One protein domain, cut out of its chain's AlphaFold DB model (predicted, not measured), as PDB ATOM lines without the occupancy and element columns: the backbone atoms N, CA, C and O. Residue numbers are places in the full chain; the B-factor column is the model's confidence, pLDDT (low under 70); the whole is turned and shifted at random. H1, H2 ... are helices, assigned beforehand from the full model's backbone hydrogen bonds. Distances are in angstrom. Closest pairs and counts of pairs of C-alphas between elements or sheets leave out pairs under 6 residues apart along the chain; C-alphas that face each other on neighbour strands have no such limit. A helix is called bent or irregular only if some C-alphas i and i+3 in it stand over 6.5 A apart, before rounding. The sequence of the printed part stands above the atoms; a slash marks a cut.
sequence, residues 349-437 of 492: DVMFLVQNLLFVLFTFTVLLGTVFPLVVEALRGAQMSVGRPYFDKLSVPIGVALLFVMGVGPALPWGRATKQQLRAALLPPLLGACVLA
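What this domain is: This is residues 349 to 437 of the 492 residues of an uncharacterized protein of Deltaproteobacteria bacterium (UniProt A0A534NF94). Two long helical stretches, H1a and H2, run side by side in opposite ways. Arm H1b prolongs one end; at the other, H3 slants away and residues 430 to 437 stick out. The printed part has 89 residues, with three named helices in the order H1, H2, H3, which hold 75 of them, and no named strand; its class is all helix, and the whole is extended, with a radius of gyration of the C-alphas of 18.9 A and spans of 60 by 32 by 14 A.

How they stand to each other: Start at H1, residues 349 to 380, assigned as one helix by its hydrogen bonds but bent: C-alphas 370 and 373 are 6.8 A apart. Its arms H1a, residues 349 to 370, and H1b, residues 373 to 380, stand at a steep tilt of 52 degrees. H1a touches H2, residues 388 to 411, at a shallow tilt of 14 degrees, opposite ways; the closest C-alphas, of Met 351 and Gly 409, are 5.2 A apart. Residues 408 to 411 of H2 only just touch residues 425 to 426 of H3, residues 419 to 437, with 3 pairs of C-alphas within 8 A, the closest those of Ala 411 and Ala 425, 5.6 A. H1b is apart from H2 and H3. Each O i to N i+4 pair is within hydrogen-bond range in H1a and H1b, 16 of 20 in H2, 13 of 15 in H3.

Where its parts are: Find C-alpha 349 at (11.739, 12.908, 15.200); H1a runs 31.8 A. H2, 33.7 A, and H3, 25.8 A, are only just irregular: C-alphas 407 and 410 are 6.6 A apart, 425 and 428 6.9 A. H3 ends at C-alpha 437, (7.076, 1.147, 42.972).

The domain as a whole: The farthest C-alphas, Gly 381 and Gln 420, are 60.2 A apart. The printed part has no cut, both links are short, and no printed residue is under 70 in pLDDT.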
ATOM      1  N   ASP A 349      11.085  11.677  15.670       87.81
ATOM      2  CA  ASP A 349      11.739  12.908  15.200       87.81
ATOM      3  C   ASP A 349      11.594  14.064  16.198       87.81
ATOM      4  O   ASP A 349      12.566  14.746  16.521       87.81
ATOM      5  N   VAL A 350      10.385  14.249  16.739       88.69
ATOM      6  CA  VAL A 350      10.127  15.273  17.761       88.69
ATOM      7  C   VAL A 350      10.858  14.942  19.062       88.69
ATOM      8  O   VAL A 350      11.376  15.846  19.710       88.69
ATOM      9  N   MET A 351      10.982  13.662  19.431       91.25
ATOM     10  CA  MET A 351      11.762  13.268  20.614       91.25
ATOM     11  C   MET A 351      13.256  13.566  20.452       91.25
ATOM     12  O   MET A 351      13.874  14.038  21.402       91.25
ATOM     13  N   PHE A 352      13.823  13.390  19.255       90.69
ATOM     14  CA  PHE A 352      15.193  13.821  18.954       90.69
ATOM     15  C   PHE A 352      15.377  15.340  19.105       90.69
ATOM     16  O   PHE A 352      16.402  15.780  19.632       90.69
ATOM     17  N   LEU A 353      14.388  16.140  18.688       90.81
ATOM     18  CA  LEU A 353      14.411  17.596  18.851       90.81
ATOM     19  C   LEU A 353      14.337  18.007  20.329       90.81
ATOM     20  O   LEU A 353      15.155  18.806  20.783       90.81
ATOM     21  N   VAL A 354      13.395  17.437  21.090       93.50
ATOM     22  CA  VAL A 354      13.250  17.697  22.534       93.50
ATOM     23  C   VAL A 354      14.527  17.310  23.277       93.50
ATOM     24  O   VAL A 354      15.027  18.083  24.088       93.50
ATOM     25  N   GLN A 355      15.098  16.145  22.965       94.56
ATOM     26  CA  GLN A 355      16.354  15.690  23.551       94.56
ATOM     27  C   GLN A 355      17.508  16.664  23.255       94.56
ATOM     28  O   GLN A 355      18.256  17.023  24.162       94.56
ATOM     29  N   ASN A 356      17.629  17.136  22.009       95.25
ATOM     30  CA  ASN A 356      18.632  18.133  21.626       95.25
ATOM     31  C   ASN A 356      18.480  19.434  22.425       95.25
ATOM     32  O   ASN A 356      19.468  19.952  22.944       95.25
ATOM     33  N   LEU A 357      17.249  19.933  22.562       95.31
ATOM     34  CA  LEU A 357      16.965  21.131  23.349       95.31
ATOM     35  C   LEU A 357      17.357  20.939  24.820       95.31
ATOM     36  O   LEU A 357      17.983  21.822  25.401       95.31
ATOM     37  N   LEU A 358      17.040  19.781  25.407       97.69
ATOM     38  CA  LEU A 358      17.411  19.460  26.785       97.69
ATOM     39  C   LEU A 358      18.932  19.394  26.970       97.69
ATOM     40  O   LEU A 358      19.435  19.939  27.948       97.69
ATOM     41  N   PHE A 359      19.682  18.803  26.033       98.19
ATOM     42  CA  PHE A 359      21.149  18.787  26.096       98.19
ATOM     43  C   PHE A 359      21.764  20.187  25.992       98.19
ATOM     44  O   PHE A 359      22.699  20.502  26.732       98.19
ATOM     45  N   VAL A 360      21.238  21.049  25.116       97.31
ATOM     46  CA  VAL A 360      21.706  22.440  25.006       97.31
ATOM     47  C   VAL A 360      21.349  23.240  26.256       97.31
ATOM     48  O   VAL A 360      22.201  23.954  26.779       97.31
ATOM     49  N   LEU A 361      20.138  23.071  26.794       97.69
ATOM     50  CA  LEU A 361      19.723  23.696  28.049       97.69
ATOM     51  C   LEU A 361      20.608  23.252  29.222       97.69
ATOM     52  O   LEU A 361      21.001  24.076  30.051       97.69
ATOM     53  N   PHE A 362      20.954  21.965  29.276       98.12
ATOM     54  CA  PHE A 362      21.871  21.432  30.277       98.12
ATOM     55  C   PHE A 362      23.264  22.055  30.121       98.12
ATOM     56  O   PHE A 362      23.823  22.578  31.083       98.12
ATOM     57  N   THR A 363      23.786  22.092  28.893       98.19
ATOM     58  CA  THR A 363      25.086  22.712  28.596       98.19
ATOM     59  C   THR A 363      25.100  24.170  29.046       98.19
ATOM     60  O   THR A 363      26.015  24.584  29.751       98.19
ATOM     61  N   PHE A 364      24.065  24.938  28.699       97.00
ATOM     62  CA  PHE A 364      23.939  26.342  29.080       97.00
ATOM     63  C   PHE A 364      23.892  26.526  30.601       97.00
ATOM     64  O   PHE A 364      24.587  27.384  31.131       97.00
ATOM     65  N   THR A 365      23.127  25.690  31.306       96.38
ATOM     66  CA  THR A 365      23.012  25.715  32.773       96.38
ATOM     67  C   THR A 365      24.367  25.484  33.443       96.38
ATOM     68  O   THR A 365      24.762  26.236  34.333       96.38
ATOM     69  N   VAL A 366      25.102  24.460  32.999       96.88
ATOM     70  CA  VAL A 366      26.414  24.122  33.565       96.88
ATOM     71  C   VAL A 366      27.443  25.198  33.221       96.88
ATOM     72  O   VAL A 366      28.194  25.633  34.096       96.88
ATOM     73  N   LEU A 367      27.452  25.670  31.973       95.94
ATOM     74  CA  LEU A 367      28.375  26.700  31.507       95.94
ATOM     75  C   LEU A 367      28.160  28.009  32.265       95.94
ATOM     76  O   LEU A 367      29.120  28.584  32.774       95.94
ATOM     77  N   LEU A 368      26.904  28.444  32.392       94.62
ATOM     78  CA  LEU A 368      26.543  29.652  33.120       94.62
ATOM     79  C   LEU A 368      26.968  29.538  34.583       94.62
ATOM     80  O   LEU A 368      27.695  30.403  35.056       94.62
ATOM     81  N   GLY A 369      26.592  28.461  35.277       93.38
ATOM     82  CA  GLY A 369      26.984  28.253  36.673       93.38
ATOM     83  C   GLY A 369      28.496  28.259  36.886       93.38
ATOM     84  O   GLY A 369      28.970  28.758  37.904       93.38
ATOM     85  N   THR A 370      29.259  27.753  35.916       93.12
ATOM     86  CA  THR A 370      30.718  27.648  36.034       93.12
ATOM     87  C   THR A 370      31.441  28.952  35.692       93.12
ATOM     88  O   THR A 370      32.413  29.297  36.357       93.12
ATOM     89  N   VAL A 371      30.981  29.699  34.683       91.44
ATOM     90  CA  VAL A 371      31.624  30.947  34.226       91.44
ATOM     91  C   VAL A 371      31.136  32.172  35.007       91.44
ATOM     92  O   VAL A 371      31.867  33.153  35.124       91.44
ATOM     93  N   PHE A 372      29.931  32.127  35.586       90.62
ATOM     94  CA  PHE A 372      29.338  33.255  36.311       90.62
ATOM     95  C   PHE A 372      30.233  33.845  37.420       90.62
ATOM     96  O   PHE A 372      30.355  35.071  37.451       90.62
ATOM     97  N   PRO A 373      30.914  33.044  38.270       88.38
ATOM     98  CA  PRO A 373      31.910  33.558  39.210       88.38
ATOM     99  C   PRO A 373      32.935  34.515  38.600       88.38
ATOM    100  O   PRO A 373      33.181  35.579  39.160       88.38
ATOM    101  N   LEU A 374      33.472  34.178  37.423       85.94
ATOM    102  CA  LEU A 374      34.490  34.989  36.756       85.94
ATOM    103  C   LEU A 374      33.931  36.304  36.228       85.94
ATOM    104  O   LEU A 374      34.609  37.326  36.251       85.94
ATOM    105  N   VAL A 375      32.682  36.292  35.762       87.06
ATOM    106  CA  VAL A 375      32.002  37.512  35.312       87.06
ATOM    107  C   VAL A 375      31.786  38.461  36.491       87.06
ATOM    108  O   VAL A 375      32.008  39.664  36.366       87.06
ATOM    109  N   VAL A 376      31.378  37.934  37.650       88.38
ATOM    110  CA  VAL A 376      31.187  38.742  38.862       88.38
ATOM    111  C   VAL A 376      32.509  39.297  39.370       88.38
ATOM    112  O   VAL A 376      32.577  40.480  39.703       88.38
ATOM    113  N   GLU A 377      33.558  38.482  39.378       87.06
ATOM    114  CA  GLU A 377      34.896  38.928  39.744       87.06
ATOM    115  C   GLU A 377      35.386  40.047  38.816       87.06
ATOM    116  O   GLU A 377      35.792  41.101  39.300       87.06
ATOM    117  N   ALA A 378      35.265  39.879  37.497       85.56
ATOM    118  CA  ALA A 378      35.717  40.872  36.523       85.56
ATOM    119  C   ALA A 378      34.962  42.211  36.621       85.56
ATOM    120  O   ALA A 378      35.548  43.264  36.385       85.56
ATOM    121  N   LEU A 379      33.668  42.188  36.960       91.62
ATOM    122  CA  LEU A 379      32.833  43.395  37.024       91.62
ATOM    123  C   LEU A 379      32.815  44.066  38.401       91.62
ATOM    124  O   LEU A 379      32.590  45.272  38.486       91.62
ATOM    125  N   ARG A 380      32.963  43.296  39.483       90.56
ATOM    126  CA  ARG A 380      32.759  43.777  40.864       90.56
ATOM    127  C   ARG A 380      33.971  43.581  41.773       90.56
ATOM    128  O   ARG A 380      33.907  43.992  42.927       90.56
ATOM    129  N   GLY A 381      35.030  42.921  41.305       85.50
ATOM    130  CA  GLY A 381      36.195  42.555  42.119       85.50
ATOM    131  C   GLY A 381      35.872  41.574  43.252       85.50
ATOM    132  O   GLY A 381      36.657  41.431  44.185       85.50
ATOM    133  N   ALA A 382      34.700  40.931  43.211       83.19
ATOM    134  CA  ALA A 382      34.208  40.070  44.278       83.19
ATOM    135  C   ALA A 382      34.374  38.594  43.904       83.19
ATOM    136  O   ALA A 382      33.754  38.110  42.958       83.19
ATOM    137  N   GLN A 383      35.173  37.879  44.692       78.06
ATOM    138  CA  GLN A 383      35.312  36.428  44.600       78.06
ATOM    139  C   GLN A 383      34.031  35.747  45.088       78.06
ATOM    140  O   GLN A 383      33.590  35.962  46.220       78.06
ATOM    141  N   MET A 384      33.444  34.900  44.248       82.12
ATOM    142  CA  MET A 384      32.318  34.051  44.625       82.12
ATOM    143  C   MET A 384      32.490  32.647  44.055       82.12
ATOM    144  O   MET A 384      33.204  32.448  43.081       82.12
ATOM    145  N   SER A 385      31.812  31.663  44.637       78.38
ATOM    146  CA  SER A 385      31.732  30.317  44.071       78.38
ATOM    147  C   SER A 385      30.274  29.900  43.931       78.38
ATOM    148  O   SER A 385      29.429  30.227  44.767       78.38
ATOM    149  N   VAL A 386      29.969  29.190  42.846       86.12
ATOM    150  CA  VAL A 386      28.665  28.559  42.638       86.12
ATOM    151  C   VAL A 386      28.802  27.100  43.045       86.12
ATOM    152  O   VAL A 386      29.530  26.338  42.418       86.12
ATOM    153  N   GLY A 387      28.139  26.723  44.136       84.75
ATOM    154  CA  GLY A 387      28.204  25.367  44.679       84.75
ATOM    155  C   GLY A 387      27.107  24.437  44.158       84.75
ATOM    156  O   GLY A 387      26.169  24.851  43.469       84.75
ATOM    157  N   ARG A 388      27.174  23.175  44.601       88.25
ATOM    158  CA  ARG A 388      26.216  22.097  44.283       88.25
ATOM    159  C   ARG A 388      24.730  22.491  44.318       88.25
ATOM    160  O   ARG A 388      24.030  22.086  43.397       88.25
ATOM    161  N   PRO A 389      24.216  23.298  45.274       91.56
ATOM    162  CA  PRO A 389      22.785  23.622  45.312       91.56
ATOM    163  C   PRO A 389      22.235  24.264  44.031       91.56
ATOM    164  O   PRO A 389      21.084  24.015  43.680       91.56
ATOM    165  N   TYR A 390      23.037  25.074  43.329       93.69
ATOM    166  CA  TYR A 390      22.648  25.644  42.035       93.69
ATOM    167  C   TYR A 390      22.522  24.544  40.977       93.69
ATOM    168  O   TYR A 390      21.477  24.405  40.338       93.69
ATOM    169  N   PHE A 391      23.578  23.741  40.833       94.06
ATOM    170  CA  PHE A 391      23.642  22.705  39.815       94.06
ATOM    171  C   PHE A 391      22.604  21.619  40.055       94.06
ATOM    172  O   PHE A 391      21.904  21.265  39.118       94.06
ATOM    173  N   ASP A 392      22.417  21.151  41.286       91.38
ATOM    174  CA  ASP A 392      21.431  20.117  41.598       91.38
ATOM    175  C   ASP A 392      20.005  20.606  41.316       91.38
ATOM    176  O   ASP A 392      19.198  19.883  40.734       91.38
ATOM    177  N   LYS A 393      19.688  21.859  41.673       93.75
ATOM    178  CA  LYS A 393      18.351  22.428  41.462       93.75
ATOM    179  C   LYS A 393      17.987  22.535  39.980       93.75
ATOM    180  O   LYS A 393      16.822  22.339  39.642       93.75
ATOM    181  N   LEU A 394      18.948  22.863  39.117       94.88
ATOM    182  CA  LEU A 394      18.698  23.078  37.688       94.88
ATOM    183  C   LEU A 394      18.960  21.825  36.840       94.88
ATOM    184  O   LEU A 394      18.173  21.507  35.954       94.88
ATOM    185  N   SER A 395      20.025  21.085  37.136       93.75
ATOM    186  CA  SER A 395      20.482  19.934  36.349       93.75
ATOM    187  C   SER A 395      19.662  18.678  36.605       93.75
ATOM    188  O   SER A 395      19.405  17.929  35.666       93.75
ATOM    189  N   VAL A 396      19.215  18.428  37.844       92.50
ATOM    190  CA  VAL A 396      18.452  17.208  38.164       92.50
ATOM    191  C   VAL A 396      17.127  17.144  37.391       92.50
ATOM    192  O   VAL A 396      16.881  16.111  36.768       92.50
ATOM    193  N   PRO A 397      16.290  18.202  37.335       94.81
ATOM    194  CA  PRO A 397      15.077  18.180  36.515       94.81
ATOM    195  C   PRO A 397      15.357  17.918  35.029       94.81
ATOM    196  O   PRO A 397      14.650  17.130  34.403       94.81
ATOM    197  N   ILE A 398      16.412  18.531  34.477       96.50
ATOM    198  CA  ILE A 398      16.817  18.330  33.079       96.50
ATOM    199  C   ILE A 398      17.272  16.881  32.856       96.50
ATOM    200  O   ILE A 398      16.858  16.249  31.887       96.50
ATOM    201  N   GLY A 399      18.070  16.325  33.771       94.56
ATOM    202  CA  GLY A 399      18.524  14.936  33.729       94.56
ATOM    203  C   GLY A 399      17.371  13.933  33.802       94.56
ATOM    204  O   GLY A 399      17.325  12.992  33.014       94.56
ATOM    205  N   VAL A 400      16.391  14.163  34.682       93.88
ATOM    206  CA  VAL A 400      15.171  13.338  34.763       93.88
ATOM    207  C   VAL A 400      14.367  13.420  33.463       93.88
ATOM    208  O   VAL A 400      13.923  12.390  32.955       93.88
ATOM    209  N   ALA A 401      14.220  14.614  32.882       95.19
ATOM    210  CA  ALA A 401      13.557  14.781  31.593       95.19
ATOM    211  C   ALA A 401      14.302  14.050  30.461       95.19
ATOM    212  O   ALA A 401      13.670  13.390  29.638       95.19
ATOM    213  N   LEU A 402      15.638  14.099  30.439       95.12
ATOM    214  CA  LEU A 402      16.459  13.356  29.477       95.12
ATOM    215  C   LEU A 402      16.286  11.842  29.623       95.12
ATOM    216  O   LEU A 402      16.101  11.164  28.615       95.12
ATOM    217  N   LEU A 403      16.287  11.310  30.851       91.69
ATOM    218  CA  LEU A 403      16.037   9.886  31.109       91.69
ATOM    219  C   LEU A 403      14.645   9.459  30.628       91.69
ATOM    220  O   LEU A 403      14.499   8.412  29.998       91.69
ATOM    221  N   PHE A 404      13.632  10.293  30.866       90.12
ATOM    222  CA  PHE A 404      12.283  10.053  30.362       90.12
ATOM    223  C   PHE A 404      12.249  10.009  28.827       90.12
ATOM    224  O   PHE A 404      11.725   9.058  28.245       90.12
ATOM    225  N   VAL A 405      12.858  10.992  28.158       91.62
ATOM    226  CA  VAL A 405      12.929  11.041  26.688       91.62
ATOM    227  C   VAL A 405      13.751   9.877  26.125       91.62
ATOM    228  O   VAL A 405      13.406   9.355  25.068       91.62
ATOM    229  N   MET A 406      14.785   9.411  26.831       89.62
ATOM    230  CA  MET A 406      15.569   8.233  26.446       89.62
ATOM    231  C   MET A 406      14.735   6.943  26.474       89.62
ATOM    232  O   MET A 406      14.951   6.070  25.639       89.62
ATOM    233  N   GLY A 407      13.760   6.834  27.383       87.31
ATOM    234  CA  GLY A 407      12.806   5.721  27.407       87.31
ATOM    235  C   GLY A 407      11.715   5.839  26.337       87.31
ATOM    236  O   GLY A 407      11.436   4.885  25.616       87.31
ATOM    237  N   VAL A 408      11.107   7.022  26.201       87.56
ATOM    238  CA  VAL A 408       9.970   7.252  25.288       87.56
ATOM    239  C   VAL A 408      10.403   7.334  23.823       87.56
ATOM    240  O   VAL A 408       9.743   6.776  22.947       87.56
ATOM    241  N   GLY A 409      11.510   8.017  23.535       88.38
ATOM    242  CA  GLY A 409      11.972   8.331  22.181       88.38
ATOM    243  C   GLY A 409      12.123   7.112  21.271       88.38
ATOM    244  O   GLY A 409      11.488   7.076  20.213       88.38
ATOM    245  N   PRO A 410      12.907   6.090  21.663       87.19
ATOM    246  CA  PRO A 410      13.071   4.866  20.882       87.19
ATOM    247  C   PRO A 410      11.773   4.064  20.719       87.19
ATOM    248  O   PRO A 410      11.615   3.378  19.711       87.19
ATOM    249  N   ALA A 411      10.839   4.166  21.668       86.69
ATOM    250  CA  ALA A 411       9.569   3.444  21.632       86.69
ATOM    251  C   ALA A 411       8.570   4.038  20.618       86.69
ATOM    252  O   ALA A 411       7.683   3.335  20.135       86.69
ATOM    253  N   LEU A 412       8.723   5.315  20.251       88.38
ATOM    254  CA  LEU A 412       7.901   5.943  19.216       88.38
ATOM    255  C   LEU A 412       8.356   5.541  17.802       88.38
ATOM    256  O   LEU A 412       9.560   5.388  17.561       88.38
ATOM    257  N   PRO A 413       7.425   5.406  16.839       86.31
ATOM    258  CA  PRO A 413       7.759   5.169  15.439       86.31
ATOM    259  C   PRO A 413       8.390   6.406  14.779       86.31
ATOM    260  O   PRO A 413       8.270   7.537  15.260       86.31
ATOM    261  N   TRP A 414       9.053   6.186  13.642       83.44
ATOM    262  CA  TRP A 414       9.382   7.266  12.709       83.44
ATOM    263  C   TRP A 414       8.081   7.760  12.058       83.44
ATOM    264  O   TRP A 414       7.317   6.948  11.542       83.44
ATOM    265  N   GLY A 415       7.822   9.071  12.091       78.75
ATOM    266  CA  GLY A 415       6.525   9.635  11.695       78.75
ATOM    267  C   GLY A 415       5.486   9.678  12.826       78.75
ATOM    268  O   GLY A 415       5.770   9.331  13.973       78.75
ATOM    269  N   ARG A 416       4.280  10.175  12.522       82.56
ATOM    270  CA  ARG A 416       3.239  10.449  13.527       82.56
ATOM    271  C   ARG A 416       2.708   9.160  14.162       82.56
ATOM    272  O   ARG A 416       2.129   8.316  13.484       82.56
ATOM    273  N   ALA A 417       2.840   9.049  15.482       83.06
ATOM    274  CA  ALA A 417       2.313   7.923  16.239       83.06
ATOM    275  C   ALA A 417       0.781   7.988  16.357       83.06
ATOM    276  O   ALA A 417       0.200   9.027  16.690       83.06
ATOM    277  N   THR A 418       0.121   6.851  16.145       86.06
ATOM    278  CA  THR A 418      -1.307   6.686  16.453       86.06
ATOM    279  C   THR A 418      -1.530   6.511  17.959       86.06
ATOM    280  O   THR A 418      -0.637   6.085  18.695       86.06
ATOM    281  N   LYS A 419      -2.752   6.782  18.445       84.12
ATOM    282  CA  LYS A 419      -3.112   6.580  19.864       84.12
ATOM    283  C   LYS A 419      -2.891   5.131  20.325       84.12
ATOM    284  O   LYS A 419      -2.491   4.912  21.465       84.12
ATOM    285  N   GLN A 420      -3.141   4.155  19.451       86.25
ATOM    286  CA  GLN A 420      -2.953   2.735  19.754       86.25
ATOM    287  C   GLN A 420      -1.470   2.376  19.888       86.25
ATOM    288  O   GLN A 420      -1.093   1.740  20.869       86.25
ATOM    289  N   GLN A 421      -0.623   2.847  18.967       83.50
ATOM    290  CA  GLN A 421       0.830   2.661  19.053       83.50
ATOM    291  C   GLN A 421       1.409   3.317  20.308       83.50
ATOM    292  O   GLN A 421       2.238   2.716  20.982       83.50
ATOM    293  N   LEU A 422       0.931   4.513  20.665       83.62
ATOM    294  CA  LEU A 422       1.372   5.209  21.872       83.62
ATOM    295  C   LEU A 422       1.029   4.417  23.144       83.62
ATOM    296  O   LEU A 422       1.873   4.265  24.022       83.62
ATOM    297  N   ARG A 423      -0.193   3.870  23.230       86.25
ATOM    298  CA  ARG A 423      -0.605   3.004  24.348       86.25
ATOM    299  C   ARG A 423       0.231   1.728  24.401       86.25
ATOM    300  O   ARG A 423       0.738   1.397  25.462       86.25
ATOM    301  N   ALA A 424       0.413   1.046  23.273       84.94
ATOM    302  CA  ALA A 424       1.208  -0.179  23.216       84.94
ATOM    303  C   ALA A 424       2.676   0.052  23.617       84.94
ATOM    304  O   ALA A 424       3.262  -0.787  24.293       84.94
ATOM    305  N   ALA A 425       3.251   1.198  23.245       81.81
ATOM    306  CA  ALA A 425       4.635   1.549  23.548       81.81
ATOM    307  C   ALA A 425       4.851   2.000  25.005       81.81
ATOM    308  O   ALA A 425       5.870   1.664  25.604       81.81
ATOM    309  N   LEU A 426       3.918   2.770  25.581       85.75
ATOM    310  CA  LEU A 426       4.115   3.426  26.883       85.75
ATOM    311  C   LEU A 426       3.445   2.711  28.058       85.75
ATOM    312  O   LEU A 426       3.925   2.824  29.184       85.75
ATOM    313  N   LEU A 427       2.349   1.983  27.833       87.00
ATOM    314  CA  LEU A 427       1.592   1.358  28.919       87.00
ATOM    315  C   LEU A 427       2.381   0.231  29.617       87.00
ATOM    316  O   LEU A 427       2.409   0.246  30.846       87.00
ATOM    317  N   PRO A 428       3.076  -0.692  28.914       86.81
ATOM    318  CA  PRO A 428       3.860  -1.737  29.577       86.81
ATOM    319  C   PRO A 428       4.965  -1.214  30.517       86.81
ATOM    320  O   PRO A 428       4.986  -1.647  31.670       86.81
ATOM    321  N   PRO A 429       5.848  -0.270  30.118       85.00
ATOM    322  CA  PRO A 429       6.862   0.253  31.034       85.00
ATOM    323  C   PRO A 429       6.259   1.088  32.171       85.00
ATOM    324  O   PRO A 429       6.777   1.036  33.283       85.00
ATOM    325  N   LEU A 430       5.149   1.806  31.945       86.19
ATOM    326  CA  LEU A 430       4.439   2.521  33.014       86.19
ATOM    327  C   LEU A 430       3.852   1.559  34.051       86.19
ATOM    328  O   LEU A 430       4.028   1.769  35.248       86.19
ATOM    329  N   LEU A 431       3.196   0.485  33.607       89.31
ATOM    330  CA  LEU A 431       2.679  -0.554  34.499       89.31
ATOM    331  C   LEU A 431       3.819  -1.238  35.258       89.31
ATOM    332  O   LEU A 431       3.725  -1.392  36.472       89.31
ATOM    333  N   GLY A 432       4.915  -1.572  34.572       88.12
ATOM    334  CA  GLY A 432       6.117  -2.120  35.198       88.12
ATOM    335  C   GLY A 432       6.689  -1.194  36.273       88.12
ATOM    336  O   GLY A 432       6.968  -1.650  37.379       88.12
ATOM    337  N   ALA A 433       6.788   0.110  35.993       85.44
ATOM    338  CA  ALA A 433       7.240   1.111  36.958       85.44
ATOM    339  C   ALA A 433       6.296   1.225  38.167       85.44
ATOM    340  O   ALA A 433       6.766   1.276  39.302       85.44
ATOM    341  N   CYS A 434       4.976   1.208  37.951       89.12
ATOM    342  CA  CYS A 434       3.985   1.215  39.029       89.12
ATOM    343  C   CYS A 434       4.060  -0.048  39.897       89.12
ATOM    344  O   CYS A 434       4.005   0.053  41.121       89.12
ATOM    345  N   VAL A 435       4.221  -1.227  39.288       92.25
ATOM    346  CA  VAL A 435       4.379  -2.499  40.010       92.25
ATOM    347  C   VAL A 435       5.677  -2.498  40.813       92.25
ATOM    348  O   VAL A 435       5.650  -2.807  41.999       92.25
ATOM    349  N   LEU A 436       6.799  -2.084  40.218       89.25
ATOM    350  CA  LEU A 436       8.081  -1.934  40.917       89.25
ATOM    351  C   LEU A 436       7.984  -0.953  42.089       89.25
ATOM    352  O   LEU A 436       8.498  -1.242  43.166       89.25
ATOM    353  N   ALA A 437       7.303   0.179  41.906       87.25
ATOM    354  CA  ALA A 437       7.076   1.147  42.972       87.25
ATOM    355  C   ALA A 437       6.207   0.564  44.099       87.25
ATOM    356  O   ALA A 437       6.533   0.740  45.271       87.25
TER     357      ALA A 437